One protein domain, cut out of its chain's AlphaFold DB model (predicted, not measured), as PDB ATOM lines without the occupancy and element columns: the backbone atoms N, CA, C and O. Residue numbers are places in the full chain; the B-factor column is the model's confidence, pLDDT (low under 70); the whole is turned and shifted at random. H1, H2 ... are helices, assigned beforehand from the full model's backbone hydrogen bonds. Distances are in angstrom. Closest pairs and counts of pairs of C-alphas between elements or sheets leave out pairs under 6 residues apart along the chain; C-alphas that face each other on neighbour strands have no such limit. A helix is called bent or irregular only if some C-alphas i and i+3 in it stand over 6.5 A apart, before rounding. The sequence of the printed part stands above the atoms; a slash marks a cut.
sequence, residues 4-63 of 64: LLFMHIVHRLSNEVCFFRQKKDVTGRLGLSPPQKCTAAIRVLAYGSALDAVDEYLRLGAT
ATOM      1  N   LEU A   4      29.324 -85.591 278.368       93.31
ATOM      2  CA  LEU A   4      29.023 -84.491 279.290       93.31
ATOM      3  C   LEU A   4      28.662 -85.021 280.676       93.31
ATOM      4  O   LEU A   4      29.190 -84.546 281.678       93.31
ATOM      5  N   LEU A   5      27.829 -86.061 280.719       91.44
ATOM      6  CA  LEU A   5      27.437 -86.715 281.965       91.44
ATOM      7  C   LEU A   5      28.644 -87.342 282.675       91.44
ATOM      8  O   LEU A   5      28.816 -87.160 283.875       91.44
ATOM      9  N   PHE A   6      29.528 -88.007 281.927       91.06
ATOM     10  CA  PHE A   6      30.759 -88.556 282.491       91.06
ATOM     11  C   PHE A   6      31.662 -87.470 283.086       91.06
ATOM     12  O   PHE A   6      32.116 -87.607 284.217       91.06
ATOM     13  N   MET A   7      31.885 -86.367 282.366       93.19
ATOM     14  CA  MET A   7      32.705 -85.263 282.875       93.19
ATOM     15  C   MET A   7      32.086 -84.602 284.109       93.19
ATOM     16  O   MET A   7      32.817 -84.228 285.025       93.19
ATOM     17  N   HIS A   8      30.757 -84.512 284.178       93.62
ATOM     18  CA  HIS A   8      30.067 -84.011 285.363       93.62
ATOM     19  C   HIS A   8      30.312 -84.906 286.585       93.62
ATOM     20  O   HIS A   8      30.673 -84.406 287.649       93.62
ATOM     21  N   ILE A   9      30.201 -86.229 286.420       90.69
ATOM     22  CA  ILE A   9      30.494 -87.210 287.476       90.69
ATOM     23  C   ILE A   9      31.947 -87.079 287.940       90.69
ATOM     24  O   ILE A   9      32.201 -86.954 289.134       90.69
ATOM     25  N   VAL A  10      32.899 -87.045 287.003       91.06
ATOM     26  CA  VAL A  10      34.328 -86.906 287.314       91.06
ATOM     27  C   VAL A  10      34.602 -85.625 288.103       91.06
ATOM     28  O   VAL A  10      35.332 -85.660 289.092       91.06
ATOM     29  N   HIS A  11      34.016 -84.501 287.689       92.44
ATOM     30  CA  HIS A  11      34.210 -83.216 288.355       92.44
ATOM     31  C   HIS A  11      33.648 -83.219 289.782       92.44
ATOM     32  O   HIS A  11      34.336 -82.805 290.714       92.44
ATOM     33  N   ARG A  12      32.426 -83.735 289.978       93.00
ATOM     34  CA  ARG A  12      31.818 -83.859 291.313       93.00
ATOM     35  C   ARG A  12      32.636 -84.780 292.214       93.00
ATOM     36  O   ARG A  12      33.015 -84.371 293.307       93.00
ATOM     37  N   LEU A  13      33.004 -85.966 291.728       89.38
ATOM     38  CA  LEU A  13      33.799 -86.928 292.493       89.38
ATOM     39  C   LEU A  13      35.193 -86.396 292.836       89.38
ATOM     40  O   LEU A  13      35.657 -86.594 293.952       89.38
ATOM     41  N   SER A  14      35.854 -85.688 291.920       88.81
ATOM     42  CA  SER A  14      37.174 -85.102 292.186       88.81
ATOM     43  C   SER A  14      37.140 -84.000 293.252       88.81
ATOM     44  O   SER A  14      38.169 -83.759 293.888       88.81
ATOM     45  N   ASN A  15      36.000 -83.327 293.429       89.56
ATOM     46  CA  ASN A  15      35.833 -82.258 294.414       89.56
ATOM     47  C   ASN A  15      35.361 -82.787 295.772       89.56
ATOM     48  O   ASN A  15      35.840 -82.321 296.802       89.56
ATOM     49  N   GLU A  16      34.448 -83.756 295.781       88.31
ATOM     50  CA  GLU A  16      33.824 -84.263 297.009       88.31
ATOM     51  C   GLU A  16      34.604 -85.427 297.635       88.31
ATOM     52  O   GLU A  16      34.561 -85.623 298.848       88.31
ATOM     53  N   VAL A  17      35.355 -86.192 296.836       85.81
ATOM     54  CA  VAL A  17      36.010 -87.424 297.288       85.81
ATOM     55  C   VAL A  17      37.520 -87.351 297.060       85.81
ATOM     56  O   VAL A  17      38.022 -87.388 295.934       85.81
ATOM     57  N   CYS A  18      38.289 -87.342 298.154       84.25
ATOM     58  CA  CYS A  18      39.752 -87.248 298.104       84.25
ATOM     59  C   CYS A  18      40.438 -88.369 297.304       84.25
ATOM     60  O   CYS A  18      41.553 -88.158 296.823       84.25
ATOM     61  N   PHE A  19      39.803 -89.538 297.163       82.00
ATOM     62  CA  PHE A  19      40.317 -90.649 296.359       82.00
ATOM     63  C   PHE A  19      40.368 -90.311 294.865       82.00
ATOM     64  O   PHE A  19      41.351 -90.640 294.204       82.00
ATOM     65  N   PHE A  20      39.352 -89.629 294.326       84.75
ATOM     66  CA  PHE A  20      39.277 -89.307 292.897       84.75
ATOM     67  C   PHE A  20      40.150 -88.120 292.510       84.75
ATOM     68  O   PHE A  20      40.512 -87.989 291.343       84.75
ATOM     69  N   ARG A  21      40.567 -87.302 293.479       86.69
ATOM     70  CA  ARG A  21      41.531 -86.231 293.244       86.69
ATOM     71  C   ARG A  21      42.868 -86.812 292.770       86.69
ATOM     72  O   ARG A  21      43.354 -87.826 293.286       86.69
ATOM     73  N   GLN A  22      43.474 -86.173 291.773       82.81
ATOM     74  CA  GLN A  22      44.835 -86.520 291.374       82.81
ATOM     75  C   GLN A  22      45.793 -86.087 292.483       82.81
ATOM     76  O   GLN A  22      45.753 -84.942 292.933       82.81
ATOM     77  N   LYS A  23      46.635 -87.012 292.938       81.88
ATOM     78  CA  LYS A  23      47.665 -86.757 293.946       81.88
ATOM     79  C   LYS A  23      49.025 -87.112 293.363       81.88
ATOM     80  O   LYS A  23      49.110 -87.978 292.489       81.88
ATOM     81  N   LYS A  24      50.060 -86.422 293.833       81.56
ATOM     82  CA  LYS A  24      51.441 -86.834 293.590       81.56
ATOM     83  C   LYS A  24      51.794 -87.947 294.569       81.56
ATOM     84  O   LYS A  24      51.387 -87.880 295.729       81.56
ATOM     85  N   ASP A  25      52.482 -88.965 294.080       75.94
ATOM     86  CA  ASP A  25      53.081 -89.989 294.925       75.94
ATOM     87  C   ASP A  25      54.283 -89.422 295.701       75.94
ATOM     88  O   ASP A  25      54.685 -88.268 295.513       75.94
ATOM     89  N   VAL A  26      54.848 -90.234 296.598       74.31
ATOM     90  CA  VAL A  26      55.997 -89.855 297.442       74.31
ATOM     91  C   VAL A  26      57.239 -89.524 296.594       74.31
ATOM     92  O   VAL A  26      58.092 -88.745 297.008       74.31
ATOM     93  N   THR A  27      57.297 -90.043 295.367       82.88
ATOM     94  CA  THR A  27      58.347 -89.796 294.366       82.88
ATOM     95  C   THR A  27      58.064 -88.539 293.521       82.88
ATOM     96  O   THR A  27      58.843 -88.181 292.639       82.88
ATOM     97  N   GLY A  28      56.947 -87.843 293.761       78.81
ATOM     98  CA  GLY A  28      56.533 -86.639 293.042       78.81
ATOM     99  C   GLY A  28      55.854 -86.885 291.688       78.81
ATOM    100  O   GLY A  28      55.501 -85.914 291.008       78.81
ATOM    101  N   ARG A  29      55.629 -88.139 291.284       81.00
ATOM    102  CA  ARG A  29      54.930 -88.495 290.041       81.00
ATOM    103  C   ARG A  29      53.427 -88.348 290.242       81.00
ATOM    104  O   ARG A  29      52.875 -88.659 291.293       81.00
ATOM    105  N   LEU A  30      52.740 -87.849 289.220       79.50
ATOM    106  CA  LEU A  30      51.286 -87.739 289.254       79.50
ATOM    107  C   LEU A  30      50.672 -89.138 289.145       79.50
ATOM    108  O   LEU A  30      50.892 -89.832 288.154       79.50
ATOM    109  N   GLY A  31      49.880 -89.530 290.144       80.81
ATOM    110  CA  GLY A  31      49.079 -90.749 290.086       80.81
ATOM    111  C   GLY A  31      47.943 -90.649 289.059       80.81
ATOM    112  O   GLY A  31      47.807 -89.647 288.343       80.81
ATOM    113  N   LEU A  32      47.084 -91.675 289.009       82.44
ATOM    114  CA  LEU A  32      45.980 -91.706 288.040       82.44
ATOM    115  C   LEU A  32      45.108 -90.451 288.113       82.44
ATOM    116  O   LEU A  32      44.750 -89.957 289.188       82.44
ATOM    117  N   SER A  33      44.733 -89.979 286.930       87.38
ATOM    118  CA  SER A  33      43.836 -88.845 286.770       87.38
ATOM    119  C   SER A  33      42.399 -89.189 287.202       87.38
ATOM    120  O   SER A  33      41.995 -90.359 287.157       87.38
ATOM    121  N   PRO A  34      41.585 -88.187 287.580       87.44
ATOM    122  CA  PRO A  34      40.207 -88.406 288.012       87.44
ATOM    123  C   PRO A  34      39.338 -89.154 286.979       87.44
ATOM    124  O   PRO A  34      38.628 -90.081 287.381       87.44
ATOM    125  N   PRO A  35      39.424 -88.870 285.655       89.25
ATOM    126  CA  PRO A  35      38.719 -89.658 284.644       89.25
ATOM    127  C   PRO A  35      39.125 -91.134 284.635       89.25
ATOM    128  O   PRO A  35      38.267 -92.003 284.529       89.25
ATOM    129  N   GLN A  36      40.420 -91.441 284.775       86.50
ATOM    130  CA  GLN A  36      40.907 -92.825 284.785       86.50
ATOM    131  C   GLN A  36      40.377 -93.593 285.998       86.50
ATOM    132  O   GLN A  36      39.890 -94.714 285.845       86.50
ATOM    133  N   LYS A  37      40.395 -92.963 287.180       86.81
ATOM    134  CA  LYS A  37      39.832 -93.531 288.413       86.81
ATOM    135  C   LYS A  37      38.327 -93.780 288.295       86.81
ATOM    136  O   LYS A  37      37.855 -94.840 288.692       86.81
ATOM    137  N   CYS A  38      37.577 -92.853 287.695       87.62
ATOM    138  CA  CYS A  38      36.137 -93.026 287.465       87.62
ATOM    139  C   CYS A  38      35.844 -94.166 286.486       87.62
ATOM    140  O   CYS A  38      34.985 -94.999 286.755       87.62
ATOM    141  N   THR A  39      36.581 -94.257 285.378       87.31
ATOM    142  CA  THR A  39      36.418 -95.357 284.414       87.31
ATOM    143  C   THR A  39      36.744 -96.712 285.041       87.31
ATOM    144  O   THR A  39      36.091 -97.704 284.726       87.31
ATOM    145  N   ALA A  40      37.742 -96.780 285.926       82.94
ATOM    146  CA  ALA A  40      38.044 -97.992 286.682       82.94
ATOM    147  C   ALA A  40      36.899 -98.359 287.642       82.94
ATOM    148  O   ALA A  40      36.398 -99.477 287.575       82.94
ATOM    149  N   ALA A  41      36.419 -97.408 288.450       84.50
ATOM    150  CA  ALA A  41      35.309 -97.631 289.378       84.50
ATOM    151  C   ALA A  41      34.030 -98.095 288.661       84.50
ATOM    152  O   ALA A  41      33.407 -99.066 289.075       84.50
ATOM    153  N   ILE A  42      33.674 -97.456 287.542       84.94
ATOM    154  CA  ILE A  42      32.508 -97.844 286.737       84.94
ATOM    155  C   ILE A  42      32.684 -99.251 286.162       84.94
ATOM    156  O   ILE A  42      31.727-100.016 286.157       84.94
ATOM    157  N   ARG A  43      33.890 -99.624 285.715       83.00
ATOM    158  CA  ARG A  43      34.166-100.989 285.239       83.00
ATOM    159  C   ARG A  43      34.022-102.029 286.348       83.00
ATOM    160  O   ARG A  43      33.388-103.048 286.107       83.00
ATOM    161  N   VAL A  44      34.542-101.757 287.546       82.75
ATOM    162  CA  VAL A  44      34.384-102.645 288.712       82.75
ATOM    163  C   VAL A  44      32.907-102.813 289.079       82.75
ATOM    164  O   VAL A  44      32.467-103.930 289.330       82.75
ATOM    165  N   LEU A  45      32.126-101.729 289.059       81.75
ATOM    166  CA  LEU A  45      30.688-101.773 289.342       81.75
ATOM    167  C   LEU A  45      29.885-102.502 288.254       81.75
ATOM    168  O   LEU A  45      28.945-103.220 288.573       81.75
ATOM    169  N   ALA A  46      30.230-102.304 286.980       81.50
ATOM    170  CA  ALA A  46      29.471-102.839 285.851       81.50
ATOM    171  C   ALA A  46      29.725-104.329 285.607       81.50
ATOM    172  O   ALA A  46      28.801-105.055 285.249       81.50
ATOM    173  N   TYR A  47      30.971-104.776 285.765       78.62
ATOM    174  CA  TYR A  47      31.373-106.141 285.427       78.62
ATOM    175  C   TYR A  47      31.600-107.026 286.658       78.62
ATOM    176  O   TYR A  47      31.804-108.228 286.511       78.62
ATOM    177  N   GLY A  48      31.557-106.456 287.866       65.69
ATOM    178  CA  GLY A  48      32.088-107.121 289.051       65.69
ATOM    179  C   GLY A  48      33.612-107.235 288.973       65.69
ATOM    180  O   GLY A  48      34.235-106.867 287.976       65.69
ATOM    181  N   SER A  49      34.233-107.699 290.055       57.59
ATOM    182  CA  SER A  49      35.690-107.785 290.185       57.59
ATOM    183  C   SER A  49      36.300-108.761 289.166       57.59
ATOM    184  O   SER A  49      36.597-109.905 289.491       57.59
ATOM    185  N   ALA A  50      36.547-108.318 287.930       54.34
ATOM    186  CA  ALA A  50      37.441-108.980 286.976       54.34
ATOM    187  C   ALA A  50      38.919-108.703 287.351       54.34
ATOM    188  O   ALA A  50      39.692-108.111 286.600       54.34
ATOM    189  N   LEU A  51      39.220-109.030 288.611       50.84
ATOM    190  CA  LEU A  51      40.355-109.736 289.212       50.84
ATOM    191  C   LEU A  51      41.827-109.500 288.830       50.84
ATOM    192  O   LEU A  51      42.643-109.927 289.633       50.84
ATOM    193  N   ASP A  52      42.214-108.815 287.750       51.00
ATOM    194  CA  ASP A  52      43.658-108.743 287.400       51.00
ATOM    195  C   ASP A  52      44.229-107.318 287.283       51.00
ATOM    196  O   ASP A  52      45.388-107.069 287.589       51.00
ATOM    197  N   ALA A  53      43.405-106.316 286.958       51.00
ATOM    198  CA  ALA A  53      43.870-104.920 286.867       51.00
ATOM    199  C   ALA A  53      43.700-104.109 288.170       51.00
ATOM    200  O   ALA A  53      44.111-102.952 288.247       51.00
ATOM    201  N   VAL A  54      43.037-104.685 289.181       50.72
ATOM    202  CA  VAL A  54      42.768-104.032 290.477       50.72
ATOM    203  C   VAL A  54      43.786-104.445 291.544       50.72
ATOM    204  O   VAL A  54      44.017-103.672 292.474       50.72
ATOM    205  N   ASP A  55      44.448-105.600 291.398       47.28
ATOM    206  CA  ASP A  55      45.496-106.045 292.332       47.28
ATOM    207  C   ASP A  55      46.684-105.066 292.360       47.28
ATOM    208  O   ASP A  55      47.160-104.670 293.427       47.28
ATOM    209  N   GLU A  56      47.056-104.523 291.198       52.25
ATOM    210  CA  GLU A  56      48.086-103.481 291.100       52.25
ATOM    211  C   GLU A  56      47.684-102.171 291.816       52.25
ATOM    212  O   GLU A  56      48.541-101.384 292.223       52.25
ATOM    213  N   TYR A  57      46.380-101.945 292.038       52.12
ATOM    214  CA  TYR A  57      45.849-100.765 292.724       52.12
ATOM    215  C   TYR A  57      45.709-100.951 294.242       52.12
ATOM    216  O   TYR A  57      45.983-100.021 295.004       52.12
ATOM    217  N   LEU A  58      45.319-102.146 294.697       53.34
ATOM    218  CA  LEU A  58      45.231-102.489 296.122       53.34
ATOM    219  C   LEU A  58      46.616-102.598 296.772       53.34
ATOM    220  O   LEU A  58      46.786-102.169 297.914       53.34
ATOM    221  N   ARG A  59      47.638-103.051 296.035       51.72
ATOM    222  CA  ARG A  59      49.028-103.078 296.525       51.72
ATOM    223  C   ARG A  59      49.619-101.688 296.783       51.72
ATOM    224  O   ARG A  59      50.490-101.557 297.641       51.72
ATOM    225  N   LEU A  60      49.108-100.642 296.127       53.03
ATOM    226  CA  LEU A  60      49.516 -99.257 296.402       53.03
ATOM    227  C   LEU A  60      48.882 -98.682 297.685       53.03
ATOM    228  O   LEU A  60      49.396 -97.712 298.231       53.03
ATOM    229  N   GLY A  61      47.767 -99.257 298.154       50.44
ATOM    230  CA  GLY A  61      47.087 -98.872 299.398       50.44
ATOM    231  C   GLY A  61      47.405 -99.766 300.600       50.44
ATOM    232  O   GLY A  61      47.148 -99.364 301.730       50.44
ATOM    233  N   ALA A  62      47.967-100.957 300.372       42.53
ATOM    234  CA  ALA A  62      48.313-101.921 301.419       42.53
ATOM    235  C   ALA A  62      49.756-101.794 301.940       42.53
ATOM    236  O   ALA A  62      50.117-102.478 302.890       42.53
ATOM    237  N   THR A  63      50.581-100.925 301.346       44.91
ATOM    238  CA  THR A  63      51.933-100.648 301.856       44.91
ATOM    239  C   THR A  63      51.865 -99.453 302.806       44.91
ATOM    240  O   THR A  63      52.188 -98.326 302.432       44.91
TER     241      THR A  63
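Overview. This is residues 4 to 63 of the 64 residues of an uncharacterized protein of Brassica oleracea var. oleracea (UniProt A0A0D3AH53). An open, flat frame in the outline of a C: the longest helix, H2, makes the upright, the long loop of residues 17 to 33 reaches out from its first end, and the tail with the short helix H3 reaches out to the same side from its other end. H1 lies across the loop's end of the upright, where the first part of H2, residues 34 to 38, meets it near Val 10 at a wide angle, like the stem of a T, while residues 45 to 52 and 55 to 63 toward the other end stick out free. The printed part has 60 residues with three named helices in the order H1, H2, H3 and no named strand; the class is all helix, with 31 of the 60 residues in helices. It is only just compact, close to loose, with a radius of gyration of the C-alphas of 12.3 A, and spans 34 by 28 by 15 A.

Arrangement. The longest helix is H2, residues 34 to 47. It touches H1, residues 4 to 16, with residues 34 to 38 alone. The closest C-alphas of the two are those of Val 10 and Pro 35, 5.8 A apart. Their lines are only just about perpendicular, at 73 degrees, and their centres are 12.4 A apart. H3, residues 55 to 58, touches no helix: it is apart from H1 and apart from H2. In H1 and H2 every pair of O i and N i+4 is within hydrogen-bond range. H3, with 4 residues, is too short for such a pair, and its one O i to N i+3 pair is within range.

Along the chain. H2 begins with C-alpha 34 at (40.207, -88.406, 288.012) and ends with C-alpha 47 at (31.373, -106.141, 285.427), 20.0 A away. H1 runs from Leu 4, whose C-alpha is at (29.023, -84.491, 279.290), to Glu 16 and measures 18.4 A from first to last C-alpha. H3 goes from Asp 55 to Leu 58, where C-alpha 58 is at (45.231, -102.489, 296.122). No helix is bent or irregular.

Size, cuts and confidence. The two C-alphas farthest apart are those of Leu 4 and Thr 63, the first and last printed residues, 36.0 A apart. The printed part has no cut. The link from H1 to H2 is long, with 17 residues, 17 to 33, whose C-alphas lie 5 to 19 A from the mean of the C-alphas; the link from H2 to H3 is short, with 7 residues. Residues 45 to 52, of which 45 to 47 belong to H2, and residues 55 to 63, of which 55 to 58 belong to H3, stand free. The body without them has 43 residues and spans 33 by 24 by 15 A. The mean pLDDT of the printed part is 76.5, and the model's confidence is low, under 70, in residues 48 to 63; the mean is 91 in H1, 85 in H2 and 51 in H3.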